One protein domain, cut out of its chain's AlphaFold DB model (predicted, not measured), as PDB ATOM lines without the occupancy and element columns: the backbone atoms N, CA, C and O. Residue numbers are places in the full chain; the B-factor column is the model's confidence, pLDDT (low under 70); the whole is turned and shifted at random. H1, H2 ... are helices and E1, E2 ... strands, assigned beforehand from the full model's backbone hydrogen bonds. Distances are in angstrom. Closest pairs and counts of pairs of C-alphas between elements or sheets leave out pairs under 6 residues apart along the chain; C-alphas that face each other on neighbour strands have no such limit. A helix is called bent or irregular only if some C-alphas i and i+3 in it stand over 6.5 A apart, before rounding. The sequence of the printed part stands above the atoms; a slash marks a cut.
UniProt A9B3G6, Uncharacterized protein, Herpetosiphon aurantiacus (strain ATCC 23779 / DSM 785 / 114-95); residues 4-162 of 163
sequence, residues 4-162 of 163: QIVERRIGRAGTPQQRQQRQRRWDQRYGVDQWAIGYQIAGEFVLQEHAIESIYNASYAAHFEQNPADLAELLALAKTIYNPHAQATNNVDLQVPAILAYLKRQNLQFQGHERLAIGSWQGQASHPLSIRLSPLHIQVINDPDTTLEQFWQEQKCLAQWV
ATOM      1  N   GLN A   4      47.282 -33.864 -39.000       94.94
ATOM      2  CA  GLN A   4      48.653 -33.565 -39.396       94.94
ATOM      3  C   GLN A   4      49.377 -32.822 -38.273       94.94
ATOM      4  O   GLN A   4      48.984 -31.724 -37.891       94.94
ATOM      5  N   ILE A   5      50.474 -33.389 -37.764       95.81
ATOM      6  CA  ILE A   5      51.313 -32.720 -36.760       95.81
ATOM      7  C   ILE A   5      51.980 -31.489 -37.391       95.81
ATOM      8  O   ILE A   5      52.765 -31.617 -38.330       95.81
ATOM      9  N   VAL A   6      51.703 -30.307 -36.836       95.94
ATOM     10  CA  VAL A   6      52.229 -29.010 -37.303       95.94
ATOM     11  C   VAL A   6      53.284 -28.421 -36.367       95.94
ATOM     12  O   VAL A   6      54.106 -27.612 -36.791       95.94
ATOM     13  N   GLU A   7      53.298 -28.833 -35.098       95.19
ATOM     14  CA  GLU A   7      54.302 -28.411 -34.118       95.19
ATOM     15  C   GLU A   7      54.603 -29.563 -33.152       95.19
ATOM     16  O   GLU A   7      53.690 -30.191 -32.613       95.19
ATOM     17  N   ARG A   8      55.887 -29.854 -32.919       94.06
ATOM     18  CA  ARG A   8      56.341 -30.885 -31.971       94.06
ATOM     19  C   ARG A   8      56.925 -30.234 -30.726       94.06
ATOM     20  O   ARG A   8      57.477 -29.141 -30.815       94.06
ATOM     21  N   ARG A   9      56.865 -30.939 -29.592       90.69
ATOM     22  CA  ARG A   9      57.455 -30.510 -28.313       90.69
ATOM     23  C   ARG A   9      56.972 -29.123 -27.890       90.69
ATOM     24  O   ARG A   9      57.757 -28.268 -27.490       90.69
ATOM     25  N   ILE A  10      55.654 -28.910 -27.926       90.56
ATOM     26  CA  ILE A  10      55.029 -27.624 -27.547       90.56
ATOM     27  C   ILE A  10      55.129 -27.310 -26.037       90.56
ATOM     28  O   ILE A  10      54.644 -26.276 -25.565       90.56
ATOM     29  N   GLY A  11      55.745 -28.221 -25.275       82.06
ATOM     30  CA  GLY A  11      56.116 -28.068 -23.879       82.06
ATOM     31  C   GLY A  11      54.936 -27.909 -22.919       82.06
ATOM     32  O   GLY A  11      53.780 -28.276 -23.178       82.06
ATOM     33  N   ARG A  12      55.239 -27.324 -21.759       82.25
ATOM     34  CA  ARG A  12      54.281 -27.142 -20.665       82.25
ATOM     35  C   ARG A  12      53.112 -26.251 -21.076       82.25
ATOM     36  O   ARG A  12      53.260 -25.287 -21.827       82.25
ATOM     37  N   ALA A  13      51.938 -26.539 -20.515       76.44
ATOM     38  CA  ALA A  13      50.716 -25.778 -20.776       76.44
ATOM     39  C   ALA A  13      50.794 -24.314 -20.288       76.44
ATOM     40  O   ALA A  13      50.151 -23.446 -20.872       76.44
ATOM     41  N   GLY A  14      51.641 -24.012 -19.299       81.75
ATOM     42  CA  GLY A  14      51.810 -22.656 -18.769       81.75
ATOM     43  C   GLY A  14      50.595 -22.162 -17.974       81.75
ATOM     44  O   GLY A  14      49.676 -22.926 -17.675       81.75
ATOM     45  N   THR A  15      50.590 -20.875 -17.629       82.75
ATOM     46  CA  THR A  15      49.516 -20.241 -16.845       82.75
ATOM     47  C   THR A  15      48.193 -20.175 -17.629       82.75
ATOM     48  O   THR A  15      48.197 -20.258 -18.861       82.75
ATOM     49  N   PRO A  16      47.033 -19.977 -16.968       86.94
ATOM     50  CA  PRO A  16      45.752 -19.778 -17.656       86.94
ATOM     51  C   PRO A  16      45.801 -18.708 -18.761       86.94
ATOM     52  O   PRO A  16      45.303 -18.939 -19.861       86.94
ATOM     53  N   GLN A  17      46.483 -17.586 -18.511       88.06
ATOM     54  CA  GLN A  17      46.650 -16.510 -19.490       88.06
ATOM     55  C   GLN A  17      47.479 -16.957 -20.705       88.06
ATOM     56  O   GLN A  17      47.089 -16.710 -21.845       88.06
ATOM     57  N   GLN A  18      48.588 -17.670 -20.476       88.94
ATOM     58  CA  GLN A  18      49.427 -18.212 -21.550       88.94
ATOM     59  C   GLN A  18      48.680 -19.255 -22.391       88.94
ATOM     60  O   GLN A  18      48.847 -19.293 -23.611       88.94
ATOM     61  N   ARG A  19      47.837 -20.088 -21.763       89.69
ATOM     62  CA  ARG A  19      46.973 -21.051 -22.469       89.69
ATOM     63  C   ARG A  19      45.982 -20.342 -23.382       89.69
ATOM     64  O   ARG A  19      45.910 -20.673 -24.559       89.69
ATOM     65  N   GLN A  20      45.292 -19.323 -22.875       92.56
ATOM     66  CA  GLN A  20      44.306 -18.573 -23.654       92.56
ATOM     67  C   GLN A  20      44.944 -17.790 -24.814       92.56
ATOM     68  O   GLN A  20      44.341 -17.636 -25.874       92.56
ATOM     69  N   GLN A  21      46.161 -17.268 -24.627       93.62
ATOM     70  CA  GLN A  21      46.896 -16.598 -25.701       93.62
ATOM     71  C   GLN A  21      47.319 -17.588 -26.793       93.62
ATOM     72  O   GLN A  21      47.181 -17.281 -27.977       93.62
ATOM     73  N   ARG A  22      47.798 -18.780 -26.408       93.12
ATOM     74  CA  ARG A  22      48.128 -19.849 -27.360       93.12
ATOM     75  C   ARG A  22      46.906 -20.320 -28.136       93.12
ATOM     76  O   ARG A  22      46.982 -20.367 -29.356       93.12
ATOM     77  N   GLN A  23      45.792 -20.562 -27.447       94.06
ATOM     78  CA  GLN A  23      44.521 -20.940 -28.066       94.06
ATOM     79  C   GLN A  23      44.116 -19.931 -29.146       94.06
ATOM     80  O   GLN A  23      44.014 -20.297 -30.307       94.06
ATOM     81  N   ARG A  24      44.052 -18.635 -28.804       95.75
ATOM     82  CA  ARG A  24      43.728 -17.570 -29.771       95.75
ATOM     83  C   ARG A  24      44.670 -17.535 -30.973       95.75
ATOM     84  O   ARG A  24      44.223 -17.340 -32.098       95.75
ATOM     85  N   ARG A  25      45.974 -17.714 -30.746       95.62
ATOM     86  CA  ARG A  25      46.968 -17.759 -31.826       95.62
ATOM     87  C   ARG A  25      46.744 -18.957 -32.751       95.62
ATOM     88  O   ARG A  25      46.919 -18.823 -33.958       95.62
ATOM     89  N   TRP A  26      46.412 -20.118 -32.199       96.06
ATOM     90  CA  TRP A  26      46.157 -21.323 -32.984       96.06
ATOM     91  C   TRP A  26      44.816 -21.255 -33.711       96.06
ATOM     92  O   TRP A  26      44.791 -21.558 -34.897       96.06
ATOM     93  N   ASP A  27      43.766 -20.731 -33.077       96.81
ATOM     94  CA  ASP A  27      42.469 -20.471 -33.714       96.81
ATOM     95  C   ASP A  27      42.624 -19.559 -34.937       96.81
ATOM     96  O   ASP A  27      42.089 -19.842 -36.004       96.81
ATOM     97  N   GLN A  28      43.422 -18.493 -34.812       96.62
ATOM     98  CA  GLN A  28      43.727 -17.587 -35.922       96.62
ATOM     99  C   GLN A  28      44.533 -18.251 -37.044       96.62
ATOM    100  O   GLN A  28      44.392 -17.869 -38.202       96.62
ATOM    101  N   ARG A  29      45.419 -19.197 -36.711       95.94
ATOM    102  CA  ARG A  29      46.354 -19.797 -37.671       95.94
ATOM    103  C   ARG A  29      45.778 -21.011 -38.394       95.94
ATOM    104  O   ARG A  29      46.067 -21.189 -39.572       95.94
ATOM    105  N   TYR A  30      45.041 -21.851 -37.680       95.19
ATOM    106  CA  TYR A  30      44.594 -23.158 -38.159       95.19
ATOM    107  C   TYR A  30      43.074 -23.240 -38.325       95.19
ATOM    108  O   TYR A  30      42.609 -24.141 -39.011       95.19
ATOM    109  N   GLY A  31      42.319 -22.287 -37.764       94.44
ATOM    110  CA  GLY A  31      40.858 -22.302 -37.711       94.44
ATOM    111  C   GLY A  31      40.344 -22.786 -36.357       94.44
ATOM    112  O   GLY A  31      40.964 -23.627 -35.704       94.44
ATOM    113  N   VAL A  32      39.205 -22.247 -35.921       93.19
ATOM    114  CA  VAL A  32      38.526 -22.706 -34.698       93.19
ATOM    115  C   VAL A  32      38.110 -24.165 -34.892       93.19
ATOM    116  O   VAL A  32      37.580 -24.509 -35.946       93.19
ATOM    117  N   ASP A  33      38.395 -25.009 -33.900       91.94
ATOM    118  CA  ASP A  33      38.116 -26.456 -33.899       91.94
ATOM    119  C   ASP A  33      38.826 -27.271 -35.000       91.94
ATOM    120  O   ASP A  33      38.560 -28.457 -35.172       91.94
ATOM    121  N   GLN A  34      39.783 -26.666 -35.710       95.25
ATOM    122  CA  GLN A  34      40.590 -27.314 -36.755       95.25
ATOM    123  C   GLN A  34      41.988 -27.708 -36.262       95.25
ATOM    124  O   GLN A  34      42.865 -28.063 -37.048       95.25
ATOM    125  N   TRP A  35      42.237 -27.634 -34.957       95.94
ATOM    126  CA  TRP A  35      43.491 -28.052 -34.347       95.94
ATOM    127  C   TRP A  35      43.243 -28.749 -33.014       95.94
ATOM    128  O   TRP A  35      42.253 -28.502 -32.330       95.94
ATOM    129  N   ALA A  36      44.181 -29.604 -32.622       96.00
ATOM    130  CA  ALA A  36      44.149 -30.295 -31.347       96.00
ATOM    131  C   ALA A  36      45.552 -30.425 -30.752       96.00
ATOM    132  O   ALA A  36      46.550 -30.588 -31.458       96.00
ATOM    133  N   ILE A  37      45.617 -30.387 -29.422       94.62
ATOM    134  CA  ILE A  37      46.788 -30.856 -28.685       94.62
ATOM    135  C   ILE A  37      46.655 -32.364 -28.502       94.62
ATOM    136  O   ILE A  37      45.619 -32.865 -28.061       94.62
ATOM    137  N   GLY A  38      47.740 -33.071 -28.776       95.06
ATOM    138  CA  GLY A  38      47.839 -34.502 -28.559       95.06
ATOM    139  C   GLY A  38      49.272 -34.922 -28.291       95.06
ATOM    140  O   GLY A  38      50.129 -34.104 -27.939       95.06
ATOM    141  N   TYR A  39      49.513 -36.212 -28.445       95.12
ATOM    142  CA  TYR A  39      50.798 -36.842 -28.198       95.12
ATOM    143  C   TYR A  39      51.156 -37.726 -29.375       95.12
ATOM    144  O   TYR A  39      50.285 -38.350 -29.980       95.12
ATOM    145  N   GLN A  40      52.443 -37.765 -29.699       94.50
ATOM    146  CA  GLN A  40      52.952 -38.719 -30.662       94.50
ATOM    147  C   GLN A  40      53.184 -40.060 -29.959       94.50
ATOM    148  O   GLN A  40      54.000 -40.151 -29.046       94.50
ATOM    149  N   ILE A  41      52.457 -41.097 -30.369       92.94
ATOM    150  CA  ILE A  41      52.553 -42.451 -29.806       92.94
ATOM    151  C   ILE A  41      52.752 -43.414 -30.968       92.94
ATOM    152  O   ILE A  41      51.976 -43.397 -31.916       92.94
ATOM    153  N   ALA A  42      53.821 -44.216 -30.923       89.81
ATOM    154  CA  ALA A  42      54.185 -45.146 -32.001       89.81
ATOM    155  C   ALA A  42      54.223 -44.495 -33.407       89.81
ATOM    156  O   ALA A  42      53.925 -45.125 -34.414       89.81
ATOM    157  N   GLY A  43      54.597 -43.212 -33.477       89.50
ATOM    158  CA  GLY A  43      54.654 -42.444 -34.723       89.50
ATOM    159  C   GLY A  43      53.349 -41.741 -35.113       89.50
ATOM    160  O   GLY A  43      53.409 -40.827 -35.935       89.50
ATOM    161  N   GLU A  44      52.223 -42.070 -34.483       92.56
ATOM    162  CA  GLU A  44      50.896 -41.528 -34.793       92.56
ATOM    163  C   GLU A  44      50.484 -40.394 -33.852       92.56
ATOM    164  O   GLU A  44      50.932 -40.313 -32.707       92.56
ATOM    165  N   PHE A  45      49.614 -39.504 -34.336       95.25
ATOM    166  CA  PHE A  45      48.990 -38.487 -33.497       95.25
ATOM    167  C   PHE A  45      47.814 -39.084 -32.725       95.25
ATOM    168  O   PHE A  45      46.845 -39.557 -33.318       95.25
ATOM    169  N   VAL A  46      47.873 -38.981 -31.401       95.56
ATOM    170  CA  VAL A  46      46.812 -39.415 -30.494       95.56
ATOM    171  C   VAL A  46      46.291 -38.211 -29.719       95.56
ATOM    172  O   VAL A  46      47.062 -37.462 -29.117       95.56
ATOM    173  N   LEU A  47      44.969 -38.021 -29.713       95.12
ATOM    174  CA  LEU A  47      44.325 -36.953 -28.948       95.12
ATOM    175  C   LEU A  47      44.649 -37.070 -27.456       95.12
ATOM    176  O   LEU A  47      44.805 -38.166 -26.918       95.12
ATOM    177  N   GLN A  48      44.711 -35.926 -26.771       92.56
ATOM    178  CA  GLN A  48      45.079 -35.870 -25.355       92.56
ATOM    179  C   GLN A  48      44.253 -36.819 -24.471       92.56
ATOM    180  O   GLN A  48      44.820 -37.465 -23.596       92.56
ATOM    181  N   GLU A  49      42.940 -36.908 -24.678       91.25
ATOM    182  CA  GLU A  49      42.058 -37.788 -23.898       91.25
ATOM    183  C   GLU A  49      42.431 -39.270 -24.039       91.25
ATOM    184  O   GLU A  49      42.573 -39.972 -23.037       91.25
ATOM    185  N   HIS A  50      42.707 -39.717 -25.265       94.00
ATOM    186  CA  HIS A  50      43.148 -41.081 -25.539       94.00
ATOM    187  C   HIS A  50      44.564 -41.340 -25.023       94.00
ATOM    188  O   HIS A  50      44.838 -42.424 -24.512       94.00
ATOM    189  N   ALA A  51      45.461 -40.354 -25.096       94.00
ATOM    190  CA  ALA A  51      46.811 -40.468 -24.548       94.00
ATOM    191  C   ALA A  51      46.805 -40.581 -23.013       94.00
ATOM    192  O   ALA A  51      47.585 -41.345 -22.448       94.00
ATOM    193  N   ILE A  52      45.908 -39.866 -22.319       93.31
ATOM    194  CA  ILE A  52      45.756 -39.989 -20.859       93.31
ATOM    195  C   ILE A  52      45.377 -41.424 -20.490       93.31
ATOM    196  O   ILE A  52      45.946 -41.990 -19.563       93.31
ATOM    197  N   GLU A  53      44.441 -42.030 -21.216       93.69
ATOM    198  CA  GLU A  53      44.026 -43.400 -20.930       93.69
ATOM    199  C   GLU A  53      45.093 -44.436 -21.309       93.69
ATOM    200  O   GLU A  53      45.478 -45.251 -20.471       93.69
ATOM    201  N   SER A  54      45.581 -44.389 -22.549       94.94
ATOM    202  CA  SER A  54      46.498 -45.395 -23.104       94.94
ATOM    203  C   SER A  54      47.913 -45.331 -22.534       94.94
ATOM    204  O   SER A  54      48.591 -46.353 -22.514       94.94
ATOM    205  N   ILE A  55      48.351 -44.164 -22.050       95.12
ATOM    206  CA  ILE A  55      49.683 -43.985 -21.469       95.12
ATOM    207  C   ILE A  55      49.577 -43.735 -19.977       95.12
ATOM    208  O   ILE A  55      50.039 -44.551 -19.191       95.12
ATOM    209  N   TYR A  56      48.963 -42.629 -19.560       92.44
ATOM    210  CA  TYR A  56      49.057 -42.178 -18.171       92.44
ATOM    211  C   TYR A  56      48.391 -43.164 -17.196       92.44
ATOM    212  O   TYR A  56      49.033 -43.658 -16.270       92.44
ATOM    213  N   ASN A  57      47.126 -43.518 -17.442       95.62
ATOM    214  CA  ASN A  57      46.390 -44.470 -16.607       95.62
ATOM    215  C   ASN A  57      46.985 -45.879 -16.698       95.62
ATOM    216  O   ASN A  57      47.135 -46.549 -15.678       95.62
ATOM    217  N   ALA A  58      47.331 -46.318 -17.909       96.75
ATOM    218  CA  ALA A  58      47.917 -47.632 -18.140       96.75
ATOM    219  C   ALA A  58      49.277 -47.799 -17.441       96.75
ATOM    220  O   ALA A  58      49.547 -48.851 -16.873       96.75
ATOM    221  N   SER A  59      50.098 -46.748 -17.398       97.62
ATOM    222  CA  SER A  59      51.401 -46.758 -16.718       97.62
ATOM    223  C   SER A  59      51.261 -46.870 -15.201       97.62
ATOM    224  O   SER A  59      51.970 -47.651 -14.575       97.62
ATOM    225  N   TYR A  60      50.300 -46.164 -14.594       97.56
ATOM    226  CA  TYR A  60      50.005 -46.343 -13.166       97.56
ATOM    227  C   TYR A  60      49.448 -47.736 -12.853       97.56
ATOM    228  O   TYR A  60      49.804 -48.314 -11.829       97.56
ATOM    229  N   ALA A  61      48.598 -48.288 -13.726       97.88
ATOM    230  CA  ALA A  61      48.112 -49.656 -13.570       97.88
ATOM    231  C   ALA A  61      49.273 -50.661 -13.601       97.88
ATOM    232  O   ALA A  61      49.438 -51.429 -12.656       97.88
ATOM    233  N   ALA A  62      50.132 -50.569 -14.620       97.81
ATOM    234  CA  ALA A  62      51.320 -51.405 -14.748       97.81
ATOM    235  C   ALA A  62      52.257 -51.260 -13.536       97.81
ATOM    236  O   ALA A  62      52.754 -52.263 -13.022       97.81
ATOM    237  N   HIS A  63      52.451 -50.037 -13.024       97.88
ATOM    238  CA  HIS A  63      53.246 -49.804 -11.815       97.88
ATOM    239  C   HIS A  63      52.686 -50.563 -10.616       97.88
ATOM    240  O   HIS A  63      53.442 -51.241  -9.930       97.88
ATOM    241  N   PHE A  64      51.381 -50.472 -10.351       98.12
ATOM    242  CA  PHE A  64      50.773 -51.145  -9.201       98.12
ATOM    243  C   PHE A  64      50.743 -52.670  -9.337       98.12
ATOM    244  O   PHE A  64      50.889 -53.363  -8.334       98.12
ATOM    245  N   GLU A  65      50.593 -53.192 -10.553       97.06
ATOM    246  CA  GLU A  65      50.688 -54.630 -10.828       97.06
ATOM    247  C   GLU A  65      52.104 -55.164 -10.573       97.06
ATOM    248  O   GLU A  65      52.272 -56.241 -10.001       97.06
ATOM    249  N   GLN A  66      53.129 -54.394 -10.946       96.88
ATOM    250  CA  GLN A  66      54.537 -54.759 -10.757       96.88
ATOM    251  C   GLN A  66      55.041 -54.475  -9.335       96.88
ATOM    252  O   GLN A  66      55.962 -55.137  -8.859       96.88
ATOM    253  N   ASN A  67      54.423 -53.518  -8.639       97.69
ATOM    254  CA  ASN A  67      54.803 -53.063  -7.304       97.69
ATOM    255  C   ASN A  67      53.601 -53.137  -6.345       97.69
ATOM    256  O   ASN A  67      53.152 -52.111  -5.822       97.69
ATOM    257  N   PRO A  68      53.077 -54.341  -6.049       98.06
ATOM    258  CA  PRO A  68      51.902 -54.489  -5.190       98.06
ATOM    259  C   PRO A  68      52.129 -53.954  -3.767       98.06
ATOM    260  O   PRO A  68      51.176 -53.558  -3.099       98.06
ATOM    261  N   ALA A  69      53.385 -53.892  -3.311       98.31
ATOM    262  CA  ALA A  69      53.749 -53.290  -2.030       98.31
ATOM    263  C   ALA A  69      53.445 -51.783  -1.982       98.31
ATOM    264  O   ALA A  69      52.914 -51.311  -0.982       98.31
ATOM    265  N   ASP A  70      53.700 -51.044  -3.068       98.31
ATOM    266  CA  ASP A  70      53.372 -49.615  -3.147       98.31
ATOM    267  C   ASP A  70      51.860 -49.387  -3.101       98.31
ATOM    268  O   ASP A  70      51.396 -48.456  -2.443       98.31
ATOM    269  N   LEU A  71      51.082 -50.248  -3.769       98.56
ATOM    270  CA  LEU A  71      49.623 -50.195  -3.704       98.56
ATOM    271  C   LEU A  71      49.125 -50.482  -2.283       98.56
ATOM    272  O   LEU A  71      48.297 -49.739  -1.764       98.56
ATOM    273  N   ALA A  72      49.629 -51.540  -1.646       98.50
ATOM    274  CA  ALA A  72      49.245 -51.891  -0.283       98.50
ATOM    275  C   ALA A  72      49.575 -50.761   0.706       98.50
ATOM    276  O   ALA A  72      48.729 -50.380   1.515       98.50
ATOM    277  N   GLU A  73      50.772 -50.183   0.597       98.38
ATOM    278  CA  GLU A  73      51.207 -49.047   1.411       98.38
ATOM    279  C   GLU A  73      50.323 -47.814   1.170       98.38
ATOM    280  O   GLU A  73      49.865 -47.185   2.125       98.38
ATOM    281  N   LEU A  74      49.994 -47.511  -0.092       98.38
ATOM    282  CA  LEU A  74      49.085 -46.422  -0.453       98.38
ATOM    283  C   LEU A  74      47.717 -46.582   0.217       98.38
ATOM    284  O   LEU A  74      47.206 -45.632   0.811       98.38
ATOM    285  N   LEU A  75      47.121 -47.771   0.106       98.50
ATOM    286  CA  LEU A  75      45.801 -48.060   0.662       98.50
ATOM    287  C   LEU A  75      45.794 -47.980   2.189       98.50
ATOM    288  O   LEU A  75      44.825 -47.479   2.759       98.50
ATOM    289  N   ALA A  76      46.863 -48.444   2.839       98.44
ATOM    290  CA  ALA A  76      46.986 -48.449   4.292       98.44
ATOM    291  C   ALA A  76      47.230 -47.051   4.886       98.44
ATOM    292  O   ALA A  76      46.734 -46.762   5.972       98.44
ATOM    293  N   LEU A  77      47.977 -46.184   4.196       97.81
ATOM    294  CA  LEU A  77      48.321 -44.846   4.693       97.81
ATOM    295  C   LEU A  77      47.241 -43.810   4.383       97.81
ATOM    296  O   LEU A  77      46.795 -43.063   5.263       97.81
ATOM    297  N   ALA A  78      46.824 -43.736   3.120       98.06
ATOM    298  CA  ALA A  78      45.999 -42.641   2.650       98.06
ATOM    299  C   ALA A  78      44.547 -42.803   3.110       98.06
ATOM    300  O   ALA A  78      43.983 -43.890   3.077       98.06
ATOM    301  N   LYS A  79      43.936 -41.679   3.481       97.88
ATOM    302  CA  LYS A  79      42.491 -41.410   3.463       97.88
ATOM    303  C   LYS A  79      42.112 -40.644   2.201       97.88
ATOM    304  O   LYS A  79      41.053 -40.862   1.618       97.88
ATOM    305  N   THR A  80      42.967 -39.705   1.804       97.25
ATOM    306  CA  THR A  80      42.866 -38.937   0.563       97.25
ATOM    307  C   THR A  80      44.257 -38.704  -0.005       97.25
ATOM    308  O   THR A  80      45.246 -38.709   0.728       97.25
ATOM    309  N   ILE A  81      44.325 -38.467  -1.313       97.25
ATOM    310  CA  ILE A  81      45.567 -38.125  -2.006       97.25
ATOM    311  C   ILE A  81      45.466 -36.750  -2.663       97.25
ATOM    312  O   ILE A  81      44.371 -36.290  -2.998       97.25
ATOM    313  N   TYR A  82      46.600 -36.076  -2.840       96.06
ATOM    314  CA  TYR A  82      46.672 -34.803  -3.555       96.06
ATOM    315  C   TYR A  82      48.028 -34.614  -4.240       96.06
ATOM    316  O   TYR A  82      49.040 -35.139  -3.790       96.06
ATOM    317  N   ASN A  83      48.063 -33.811  -5.297       94.75
ATOM    318  CA  ASN A  83      49.295 -33.402  -5.960       94.75
ATOM    319  C   ASN A  83      49.728 -32.016  -5.439       94.75
ATOM    320  O   ASN A  83      49.081 -31.013  -5.771       94.75
ATOM    321  N   PRO A  84      50.805 -31.916  -4.638       93.00
ATOM    322  CA  PRO A  84      51.222 -30.654  -4.033       93.00
ATOM    323  C   PRO A  84      51.678 -29.634  -5.085       93.00
ATOM    324  O   PRO A  84      51.413 -28.443  -4.936       93.00
ATOM    325  N   HIS A  85      52.294 -30.086  -6.183       89.88
ATOM    326  CA  HIS A  85      52.720 -29.206  -7.267       89.88
ATOM    327  C   HIS A  85      51.516 -28.602  -7.995       89.88
ATOM    328  O   HIS A  85      51.463 -27.390  -8.191       89.88
ATOM    329  N   ALA A  86      50.536 -29.415  -8.404       90.00
ATOM    330  CA  ALA A  86      49.360 -28.900  -9.111       90.00
ATOM    331  C   ALA A  86      48.549 -27.931  -8.246       90.00
ATOM    332  O   ALA A  86      48.131 -26.891  -8.757       90.00
ATOM    333  N   GLN A  87      48.399 -28.221  -6.946       90.12
ATOM    334  CA  GLN A  87      47.767 -27.299  -5.998       90.12
ATOM    335  C   GLN A  87      48.517 -25.967  -5.898       90.12
ATOM    336  O   GLN A  87      47.884 -24.916  -5.910       90.12
ATOM    337  N   ALA A  88      49.850 -25.992  -5.830       88.62
ATOM    338  CA  ALA A  88      50.648 -24.776  -5.700       88.62
ATOM    339  C   ALA A  88      50.665 -23.922  -6.979       88.62
ATOM    340  O   ALA A  88      50.701 -22.696  -6.905       88.62
ATOM    341  N   THR A  89      50.649 -24.548  -8.159       84.31
ATOM    342  CA  THR A  89      50.801 -23.836  -9.439       84.31
ATOM    343  C   THR A  89      49.489 -23.603 -10.187       84.31
ATOM    344  O   THR A  89      49.516 -23.019 -11.268       84.31
ATOM    345  N   ASN A  90      48.357 -24.102  -9.678       81.81
ATOM    346  CA  ASN A  90      47.085 -24.187 -10.412       81.81
ATOM    347  C   ASN A  90      47.233 -24.858 -11.794       81.81
ATOM    348  O   ASN A  90      46.553 -24.498 -12.762       81.81
ATOM    349  N   ASN A  91      48.160 -25.815 -11.896       81.38
ATOM    350  CA  ASN A  91      48.352 -26.587 -13.122       81.38
ATOM    351  C   ASN A  91      47.377 -27.763 -13.156       81.38
ATOM    352  O   ASN A  91      46.791 -28.141 -12.146       81.38
ATOM    353  N   VAL A  92      47.221 -28.348 -14.342       82.88
ATOM    354  CA  VAL A  92      46.415 -29.557 -14.523       82.88
ATOM    355  C   VAL A  92      47.046 -30.709 -13.745       82.88
ATOM    356  O   VAL A  92      48.243 -30.963 -13.878       82.88
ATOM    357  N   ASP A  93      46.228 -31.398 -12.956       89.69
ATOM    358  CA  ASP A  93      46.611 -32.606 -12.237       89.69
ATOM    359  C   ASP A  93      46.142 -33.845 -13.006       89.69
ATOM    360  O   ASP A  93      44.946 -34.011 -13.233       89.69
ATOM    361  N   LEU A  94      47.081 -34.697 -13.415       90.62
ATOM    362  CA  LEU A  94      46.792 -35.961 -14.107       90.62
ATOM    363  C   LEU A  94      47.086 -37.189 -13.237       90.62
ATOM    364  O   LEU A  94      46.477 -38.238 -13.423       90.62
ATOM    365  N   GLN A  95      47.963 -37.041 -12.247       92.75
ATOM    366  CA  GLN A  95      48.435 -38.126 -11.389       92.75
ATOM    367  C   GLN A  95      47.381 -38.600 -10.398       92.75
ATOM    368  O   GLN A  95      47.085 -39.793 -10.342       92.75
ATOM    369  N   VAL A  96      46.743 -37.681  -9.669       95.50
ATOM    370  CA  VAL A  96      45.673 -38.067  -8.740       95.50
ATOM    371  C   VAL A  96      44.492 -38.709  -9.479       95.50
ATOM    372  O   VAL A  96      44.076 -39.793  -9.064       95.50
ATOM    373  N   PRO A  97      43.970 -38.137 -10.586       95.25
ATOM    374  CA  PRO A  97      42.915 -38.792 -11.357       95.25
ATOM    375  C   PRO A  97      43.278 -40.197 -11.848       95.25
ATOM    376  O   PRO A  97      42.433 -41.085 -11.759       95.25
ATOM    377  N   ALA A  98      44.513 -40.423 -12.311       95.88
ATOM    378  CA  ALA A  98      44.951 -41.733 -12.796       95.88
ATOM    379  C   ALA A  98      44.945 -42.797 -11.689       95.88
ATOM    380  O   ALA A  98      44.380 -43.879 -11.867       95.88
ATOM    381  N   ILE A  99      45.486 -42.465 -10.512       97.56
ATOM    382  CA  ILE A  99      45.477 -43.365  -9.351       97.56
ATOM    383  C   ILE A  99      44.036 -43.662  -8.915       97.56
ATOM    384  O   ILE A  99      43.670 -44.823  -8.733       97.56
ATOM    385  N   LEU A 100      43.184 -42.638  -8.792       97.62
ATOM    386  CA  LEU A 100      41.784 -42.829  -8.393       97.62
ATOM    387  C   LEU A 100      40.997 -43.663  -9.413       97.62
ATOM    388  O   LEU A 100      40.159 -44.479  -9.023       97.62
ATOM    389  N   ALA A 101      41.267 -43.490 -10.709       96.25
ATOM    390  CA  ALA A 101      40.665 -44.299 -11.762       96.25
ATOM    391  C   ALA A 101      41.064 -45.777 -11.639       96.25
ATOM    392  O   ALA A 101      40.195 -46.642 -11.755       96.25
ATOM    393  N   TYR A 102      42.338 -46.066 -11.353       97.75
ATOM    394  CA  TYR A 102      42.808 -47.429 -11.096       97.75
ATOM    395  C   TYR A 102      42.093 -48.055  -9.892       97.75
ATOM    396  O   TYR A 102      41.478 -49.111 -10.029       97.75
ATOM    397  N   LEU A 103      42.078 -47.371  -8.740       98.19
ATOM    398  CA  LEU A 103      41.413 -47.874  -7.532       98.19
ATOM    399  C   LEU A 103      39.933 -48.170  -7.776       98.19
ATOM    400  O   LEU A 103      39.442 -49.234  -7.406       98.19
ATOM    401  N   LYS A 104      39.236 -47.263  -8.470       97.75
ATOM    402  CA  LYS A 104      37.830 -47.449  -8.835       97.75
ATOM    403  C   LYS A 104      37.624 -48.690  -9.706       97.75
ATOM    404  O   LYS A 104      36.709 -49.458  -9.435       97.75
ATOM    405  N   ARG A 105      38.452 -48.895 -10.739       97.00
ATOM    406  CA  ARG A 105      38.363 -50.067 -11.635       97.00
ATOM    407  C   ARG A 105      38.597 -51.383 -10.885       97.00
ATOM    408  O   ARG A 105      37.972 -52.379 -11.223       97.00
ATOM    409  N   GLN A 106      39.442 -51.362  -9.855       97.94
ATOM    410  CA  GLN A 106      39.758 -52.523  -9.019       97.94
ATOM    411  C   GLN A 106      38.829 -52.687  -7.801       97.94
ATOM    412  O   GLN A 106      39.042 -53.583  -6.989       97.94
ATOM    413  N   ASN A 107      37.803 -51.837  -7.646       98.19
ATOM    414  CA  ASN A 107      36.943 -51.784  -6.454       98.19
ATOM    415  C   ASN A 107      37.725 -51.647  -5.131       98.19
ATOM    416  O   ASN A 107      37.327 -52.181  -4.095       98.19
ATOM    417  N   LEU A 108      38.837 -50.914  -5.158       98.38
ATOM    418  CA  LEU A 108      39.683 -50.651  -3.999       98.38
ATOM    419  C   LEU A 108      39.326 -49.314  -3.352       98.38
ATOM    420  O   LEU A 108      38.911 -48.360  -4.014       98.38
ATOM    421  N   GLN A 109      39.527 -49.238  -2.038       98.00
ATOM    422  CA  GLN A 109      39.312 -48.033  -1.248       98.00
ATOM    423  C   GLN A 109      40.463 -47.829  -0.273       98.00
ATOM    424  O   GLN A 109      41.036 -48.782   0.250       98.00
ATOM    425  N   PHE A 110      40.760 -46.561  -0.023       98.44
ATOM    426  CA  PHE A 110      41.650 -46.117   1.035       98.44
ATOM    427  C   PHE A 110      41.159 -46.585   2.412       98.44
ATOM    428  O   PHE A 110      39.970 -46.484   2.716       98.44
ATOM    429  N   GLN A 111      42.079 -47.080   3.236       98.25
ATOM    430  CA  GLN A 111      41.818 -47.605   4.583       98.25
ATOM    431  C   GLN A 111      42.516 -46.780   5.671       98.25
ATOM    432  O   GLN A 111      42.193 -46.904   6.853       98.25
ATOM    433  N   GLY A 112      43.468 -45.938   5.271       97.25
ATOM    434  CA  GLY A 112      44.250 -45.110   6.168       97.25
ATOM    435  C   GLY A 112      43.556 -43.828   6.605       97.25
ATOM    436  O   GLY A 112      42.346 -43.628   6.469       97.25
ATOM    437  N   HIS A 113      44.354 -42.938   7.188       97.31
ATOM    438  CA  HIS A 113      43.875 -41.715   7.843       97.31
ATOM    439  C   HIS A 113      44.557 -40.462   7.293       97.31
ATOM    440  O   HIS A 113      44.104 -39.346   7.563       97.31
ATOM    441  N   GLU A 114      45.630 -40.628   6.523       97.06
ATOM    442  CA  GLU A 114      46.493 -39.532   6.119       97.06
ATOM    443  C   GLU A 114      45.986 -38.824   4.866       97.06
ATOM    444  O   GLU A 114      45.392 -39.414   3.961       97.06
ATOM    445  N   ARG A 115      46.271 -37.527   4.781       95.50
ATOM    446  CA  ARG A 115      46.202 -36.807   3.514       95.50
ATOM    447  C   ARG A 115      47.574 -36.906   2.855       95.50
ATOM    448  O   ARG A 115      48.474 -36.144   3.197       95.50
ATOM    449  N   LEU A 116      47.724 -37.843   1.926       96.12
ATOM    450  CA  LEU A 116      49.010 -38.204   1.340       96.12
ATOM    451  C   LEU A 116      49.299 -37.386   0.070       96.12
ATOM    452  O   LEU A 116      48.467 -37.301  -0.835       96.12
ATOM    453  N   ALA A 117      50.486 -36.791  -0.022       95.25
ATOM    454  CA  ALA A 117      50.948 -36.173  -1.258       95.25
ATOM    455  C   ALA A 117      51.374 -37.248  -2.268       95.25
ATOM    456  O   ALA A 117      52.004 -38.236  -1.896       95.25
ATOM    457  N   ILE A 118      51.096 -37.029  -3.551       94.81
ATOM    458  CA  ILE A 118      51.668 -37.782  -4.670       94.81
ATOM    459  C   ILE A 118      52.630 -36.839  -5.390       94.81
ATOM    460  O   ILE A 118      52.231 -35.789  -5.893       94.81
ATOM    461  N   GLY A 119      53.917 -37.171  -5.350       92.25
ATOM    462  CA  GLY A 119      55.014 -36.282  -5.706       92.25
ATOM    463  C   GLY A 119      55.503 -35.400  -4.553       92.25
ATOM    464  O   GLY A 119      55.183 -35.599  -3.380       92.25
ATOM    465  N   SER A 120      56.312 -34.406  -4.909       89.56
ATOM    466  CA  SER A 120      56.919 -33.449  -3.980       89.56
ATOM    467  C   SER A 120      56.748 -32.017  -4.469       89.56
ATOM    468  O   SER A 120      56.671 -31.773  -5.674       89.56
ATOM    469  N   TRP A 121      56.783 -31.056  -3.550       88.44
ATOM    470  CA  TRP A 121      56.860 -29.633  -3.872       88.44
ATOM    471  C   TRP A 121      57.991 -28.983  -3.078       88.44
ATOM    472  O   TRP A 121      58.117 -29.227  -1.884       88.44
ATOM    473  N   GLN A 122      58.840 -28.193  -3.747       87.75
ATOM    474  CA  GLN A 122      60.019 -27.554  -3.134       87.75
ATOM    475  C   GLN A 122      60.917 -28.538  -2.352       87.75
ATOM    476  O   GLN A 122      61.434 -28.222  -1.286       87.75
ATOM    477  N   GLY A 123      61.080 -29.757  -2.879       83.06
ATOM    478  CA  GLY A 123      61.878 -30.815  -2.249       83.06
ATOM    479  C   GLY A 123      61.216 -31.496  -1.047       83.06
ATOM    480  O   GLY A 123      61.823 -32.376  -0.448       83.06
ATOM    481  N   GLN A 124      59.980 -31.130  -0.698       86.81
ATOM    482  CA  GLN A 124      59.239 -31.734   0.406       86.81
ATOM    483  C   GLN A 124      58.225 -32.762  -0.102       86.81
ATOM    484  O   GLN A 124      57.434 -32.485  -1.008       86.81
ATOM    485  N   ALA A 125      58.243 -33.940   0.516       88.25
ATOM    486  CA  ALA A 125      57.299 -35.031   0.313       88.25
ATOM    487  C   ALA A 125      56.681 -35.423   1.661       88.25
ATOM    488  O   ALA A 125      57.357 -35.360   2.686       88.25
ATOM    489  N   SER A 126      55.410 -35.831   1.667       86.94
ATOM    490  CA  SER A 126      54.737 -36.271   2.899       86.94
ATOM    491  C   SER A 126      55.203 -37.651   3.365       86.94
ATOM    492  O   SER A 126      55.189 -37.927   4.556       86.94
ATOM    493  N   HIS A 127      55.595 -38.517   2.427       93.81
ATOM    494  CA  HIS A 127      56.021 -39.892   2.683       93.81
ATOM    495  C   HIS A 127      57.015 -40.339   1.596       93.81
ATOM    496  O   HIS A 127      56.932 -39.836   0.473       93.81
ATOM    497  N   PRO A 128      57.907 -41.317   1.843       95.06
ATOM    498  CA  PRO A 128      58.704 -41.935   0.779       95.06
ATOM    499  C   PRO A 128      57.870 -42.432  -0.414       95.06
ATOM    500  O   PRO A 128      58.266 -42.256  -1.566       95.06
ATOM    501  N   LEU A 129      56.676 -42.968  -0.147       96.19
ATOM    502  CA  LEU A 129      55.725 -43.399  -1.177       96.19
ATOM    503  C   LEU A 129      55.316 -42.261  -2.124       96.19
ATOM    504  O   LEU A 129      55.138 -42.489  -3.318       96.19
ATOM    505  N   SER A 130      55.233 -41.024  -1.627       94.69
ATOM    506  CA  SER A 130      54.935 -39.846  -2.447       94.69
ATOM    507  C   SER A 130      55.931 -39.690  -3.593       94.69
ATOM    508  O   SER A 130      55.544 -39.324  -4.699       94.69
ATOM    509  N   ILE A 131      57.210 -39.986  -3.351       94.69
ATOM    510  CA  ILE A 131      58.252 -39.910  -4.376       94.69
ATOM    511  C   ILE A 131      58.110 -41.056  -5.374       94.69
ATOM    512  O   ILE A 131      58.145 -40.800  -6.577       94.69
ATOM    513  N   ARG A 132      57.891 -42.286  -4.894       96.25
ATOM    514  CA  ARG A 132      57.756 -43.478  -5.752       96.25
ATOM    515  C   ARG A 132      56.552 -43.393  -6.693       96.25
ATOM    516  O   ARG A 132      56.646 -43.817  -7.835       96.25
ATOM    517  N   LEU A 133      55.465 -42.760  -6.249       96.31
ATOM    518  CA  LEU A 133      54.263 -42.536  -7.060       96.31
ATOM    519  C   LEU A 133      54.308 -41.257  -7.915       96.31
ATOM    520  O   LEU A 133      53.328 -40.931  -8.585       96.31
ATOM    521  N   SER A 134      55.418 -40.518  -7.896       94.50
ATOM    522  CA  SER A 134      55.606 -39.323  -8.723       94.50
ATOM    523  C   SER A 134      55.738 -39.694 -10.206       94.50
ATOM    524  O   SER A 134      56.480 -40.623 -10.517       94.50
ATOM    525  N   PRO A 135      55.175 -38.915 -11.149       93.62
ATOM    526  CA  PRO A 135      55.398 -39.094 -12.592       93.62
ATOM    527  C   PRO A 135      56.871 -39.040 -13.030       93.62
ATOM    528  O   PRO A 135      57.193 -39.432 -14.146       93.62
ATOM    529  N   LEU A 136      57.763 -38.554 -12.159       93.88
ATOM    530  CA  LEU A 136      59.218 -38.599 -12.337       93.88
ATOM    531  C   LEU A 136      59.828 -39.996 -12.115       93.88
ATOM    532  O   LEU A 136      60.997 -40.186 -12.424       93.88
ATOM    533  N   HIS A 137      59.074 -40.939 -11.547       95.19
ATOM    534  CA  HIS A 137      59.520 -42.305 -11.243       95.19
ATOM    535  C   HIS A 137      58.612 -43.382 -11.848       95.19
ATOM    536  O   HIS A 137      59.037 -44.527 -11.976       95.19
ATOM    537  N   ILE A 138      57.383 -43.034 -12.238       97.12
ATOM    538  CA  ILE A 138      56.504 -43.948 -12.972       97.12
ATOM    539  C   ILE A 138      56.983 -44.055 -14.417       97.12
ATOM    540  O   ILE A 138      57.020 -43.049 -15.129       97.12
ATOM    541  N   GLN A 139      57.321 -45.270 -14.842       97.69
ATOM    542  CA  GLN A 139      57.712 -45.567 -16.218       97.69
ATOM    543  C   GLN A 139      56.501 -45.648 -17.143       97.69
ATOM    544  O   GLN A 139      55.415 -46.051 -16.723       97.69
ATOM    545  N   VAL A 140      56.697 -45.285 -18.407       96.81
ATOM    546  CA  VAL A 140      55.690 -45.439 -19.453       96.81
ATOM    547  C   VAL A 140      55.444 -46.923 -19.719       96.81
ATOM    548  O   VAL A 140      56.364 -47.734 -19.827       96.81
ATOM    549  N   ILE A 141      54.173 -47.297 -19.852       95.00
ATOM    550  CA  ILE A 141      53.806 -48.657 -20.239       95.00
ATOM    551  C   ILE A 141      54.450 -49.027 -21.586       95.00
ATOM    552  O   ILE A 141      54.332 -48.299 -22.568       95.00
ATOM    553  N   ASN A 142      55.117 -50.183 -21.630       89.56
ATOM    554  CA  ASN A 142      55.888 -50.678 -22.781       89.56
ATOM    555  C   ASN A 142      57.109 -49.823 -23.184       89.56
ATOM    556  O   ASN A 142      57.692 -50.080 -24.235       89.56
ATOM    557  N   ASP A 143      57.523 -48.861 -22.356       93.62
ATOM    558  CA  ASP A 143      58.762 -48.095 -22.521       93.62
ATOM    559  C   ASP A 143      59.398 -47.832 -21.139       93.62
ATOM    560  O   ASP A 143      59.192 -46.776 -20.536       93.62
ATOM    561  N   PRO A 144      60.140 -48.816 -20.592       91.81
ATOM    562  CA  PRO A 144      60.699 -48.738 -19.245       91.81
ATOM    563  C   PRO A 144      61.865 -47.750 -19.116       91.81
ATOM    564  O   PRO A 144      62.348 -47.551 -18.004       91.81
ATOM    565  N   ASP A 145      62.331 -47.158 -20.218       94.69
ATOM    566  CA  ASP A 145      63.427 -46.188 -20.216       94.69
ATOM    567  C   ASP A 145      62.917 -44.740 -20.100       94.69
ATOM    568  O   ASP A 145      63.697 -43.831 -19.800       94.69
ATOM    569  N   THR A 146      61.609 -44.522 -20.292       95.44
ATOM    570  CA  THR A 146      60.983 -43.197 -20.284       95.44
ATOM    571  C   THR A 146      59.990 -43.052 -19.135       95.44
ATOM    572  O   THR A 146      58.993 -43.765 -19.042       95.44
ATOM    573  N   THR A 147      60.184 -42.028 -18.307       96.81
ATOM    574  CA  THR A 147      59.223 -41.680 -17.248       96.81
ATOM    575  C   THR A 147      57.996 -40.954 -17.806       96.81
ATOM    576  O   THR A 147      58.063 -40.280 -18.840       96.81
ATOM    577  N   LEU A 148      56.869 -41.008 -17.089       94.81
ATOM    578  CA  LEU A 148      55.650 -40.291 -17.473       94.81
ATOM    579  C   LEU A 148      55.890 -38.789 -17.668       94.81
ATOM    580  O   LEU A 148      55.385 -38.222 -18.636       94.81
ATOM    581  N   GLU A 149      56.656 -38.133 -16.788       92.25
ATOM    582  CA  GLU A 149      56.959 -36.702 -16.940       92.25
ATOM    583  C   GLU A 149      57.747 -36.430 -18.230       92.25
ATOM    584  O   GLU A 149      57.390 -35.511 -18.968       92.25
ATOM    585  N   GLN A 150      58.777 -37.228 -18.538       93.44
ATOM    586  CA  GLN A 150      59.558 -37.071 -19.773       93.44
ATOM    587  C   GLN A 150      58.670 -37.241 -21.004       93.44
ATOM    588  O   GLN A 150      58.607 -36.344 -21.848       93.44
ATOM    589  N   PHE A 151      57.903 -38.332 -21.068       93.88
ATOM    590  CA  PHE A 151      56.990 -38.589 -22.177       93.88
ATOM    591  C   PHE A 151      55.995 -37.432 -22.373       93.88
ATOM    592  O   PHE A 151      55.800 -36.957 -23.496       93.88
ATOM    593  N   TRP A 152      55.410 -36.908 -21.290       89.56
ATOM    594  CA  TRP A 152      54.400 -35.847 -21.367       89.56
ATOM    595  C   TRP A 152      54.961 -34.496 -21.830       89.56
ATOM    596  O   TRP A 152      54.228 -33.686 -22.402       89.56
ATOM    597  N   GLN A 153      56.250 -34.233 -21.608       88.31
ATOM    598  CA  GLN A 153      56.908 -33.038 -22.144       88.31
ATOM    599  C   GLN A 153      57.382 -33.242 -23.588       88.31
ATOM    600  O   GLN A 153      57.273 -32.324 -24.405       88.31
ATOM    601  N   GLU A 154      57.904 -34.425 -23.912       92.50
ATOM    602  CA  GLU A 154      58.609 -34.674 -25.170       92.50
ATOM    603  C   GLU A 154      57.702 -35.087 -26.326       92.50
ATOM    604  O   GLU A 154      57.960 -34.702 -27.469       92.50
ATOM    605  N   GLN A 155      56.631 -35.834 -26.052       94.50
ATOM    606  CA  GLN A 155      55.737 -36.344 -27.097       94.50
ATOM    607  C   GLN A 155      54.582 -35.397 -27.412       94.50
ATOM    608  O   GLN A 155      53.855 -35.590 -28.387       94.50
ATOM    609  N   LYS A 156      54.412 -34.342 -26.612       94.56
ATOM    610  CA  LYS A 156      53.316 -33.396 -26.774       94.56
ATOM    611  C   LYS A 156      53.457 -32.585 -28.056       94.56
ATOM    612  O   LYS A 156      54.455 -31.890 -28.274       94.56
ATOM    613  N   CYS A 157      52.421 -32.615 -28.878       95.69
ATOM    614  CA  CYS A 157      52.393 -31.963 -30.176       95.69
ATOM    615  C   CYS A 157      51.065 -31.240 -30.425       95.69
ATOM    616  O   CYS A 157      50.063 -31.455 -29.741       95.69
ATOM    617  N   LEU A 158      51.102 -30.342 -31.403       96.31
ATOM    618  CA  LEU A 158      49.940 -29.697 -31.990       96.31
ATOM    619  C   LEU A 158      49.702 -30.319 -33.363       96.31
ATOM    620  O   LEU A 158      50.633 -30.386 -34.174       96.31
ATOM    621  N   ALA A 159      48.469 -30.728 -33.627       96.81
ATOM    622  CA  ALA A 159      48.042 -31.168 -34.943       96.81
ATOM    623  C   ALA A 159      46.914 -30.293 -35.479       96.81
ATOM    624  O   ALA A 159      46.141 -29.723 -34.712       96.81
ATOM    625  N   GLN A 160      46.845 -30.208 -36.800       96.25
ATOM    626  CA  GLN A 160      45.770 -29.583 -37.553       96.25
ATOM    627  C   GLN A 160      44.947 -30.676 -38.241       96.25
ATOM    628  O   GLN A 160      45.506 -31.676 -38.696       96.25
ATOM    629  N   TRP A 161      43.633 -30.497 -38.301       93.94
ATOM    630  CA  TRP A 161      42.765 -31.324 -39.127       93.94
ATOM    631  C   TRP A 161      42.873 -30.864 -40.582       93.94
ATOM    632  O   TRP A 161      42.757 -29.670 -40.862       93.94
ATOM    633  N   VAL A 162      43.160 -31.791 -41.494       89.12
ATOM    634  CA  VAL A 162      43.303 -31.493 -42.923       89.12
ATOM    635  C   VAL A 162      42.247 -32.283 -43.683       89.12
ATOM    636  O   VAL A 162      42.238 -33.519 -43.626       89.12
TER     637      VAL A 162
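What this domain is: This is residues 4 to 162 of the 163 residues of an uncharacterized protein of Herpetosiphon aurantiacus (strain ATCC 23779 / DSM 785 / 114-95) (UniProt A9B3G6). Two lobes make the ends of an elongated body: a small, strongly twisted four-stranded sheet grazed by H1, and a parallel strand pair, E4 and E5, with H3, H4, H5 and H6 around it. The long helix H2 leads from the sheet to the second lobe, and E6 and H7 lead back to E7 in the sheet. The 159 printed residues hold seven named helices and seven named strands, in the order E1 H1 E2 E3 H2 H3 E4 H4 H5 E5 H6 E6 H7 E7; the class is mixed, helices and strands. The sheet's order is E1, E7, E2, E3, all antiparallel. The whole is compact, with a radius of gyration of the C-alphas of 17.0 A, and spans 51 by 32 by 27 A.

How they stand to each other: Start at E1, residues 4 to 8, whose N 6 is 2.9 A from O 158 of E7, residues 156 to 161, within hydrogen-bond range. E7 pairs with E2, residues 35 to 41, by N 38 and O 157 at 3.0 A; E2 and E3, residues 44 to 47, form a hairpin, with N 39 and O 46 at 2.8 A. H1, residues 16 to 30, only grazes this sheet; E1, H1 and E2 are a split strand-helix-strand unit, E7 lying between its two strands, with a right-handed crossover. H2, residues 48 to 66, is on the sheet at a height of 13.7 A. With residues 56 to 61 alone it touches H5, residues 95 to 105, the closest C-alphas being those of Asn 57 and Ala 98, 4.9 A. H3, residues 68 to 77, touches H6, residues 128 to 132, at the C-alphas of Asp 70 and Leu 129, 6.9 A. E4, residues 78 to 82, and E5, residues 114 to 117, are parallel, with N 82 and O 116 at 3.0 A; with H4, residues 84 to 89, and H5 they form a strand-helix-strand unit, two parallel neighbours with helices between. E6, residues 143 to 147, pairs with no named strand; H7, residues 148 to 154, only grazes the four-stranded sheet. Every O i to N i+4 pair is within hydrogen-bond range in H1, H3, H4, H5, H6 and H7, and 13 of 15 in H2.

Where its parts are: Find C-alpha 4 at (48.653, -33.565, -39.396), where E1 begins. H1 is 20.8 A long, E2 17.6 A and E7 16.4 A. H2 runs 25.7 A from C-alpha 48 at (45.079, -35.870, -25.355); it is irregular, but only just, C-alphas 54 and 57 being 6.6 A apart. E7 ends at C-alpha 161, (42.765, -31.324, -39.127).

The domain as a whole: The two C-alphas farthest apart, those of His 113 and Val 162, are 51.8 A apart. The printed part has no cut, and no link is long. Mean pLDDT of the printed part is 93.8, and no printed residue is under 70.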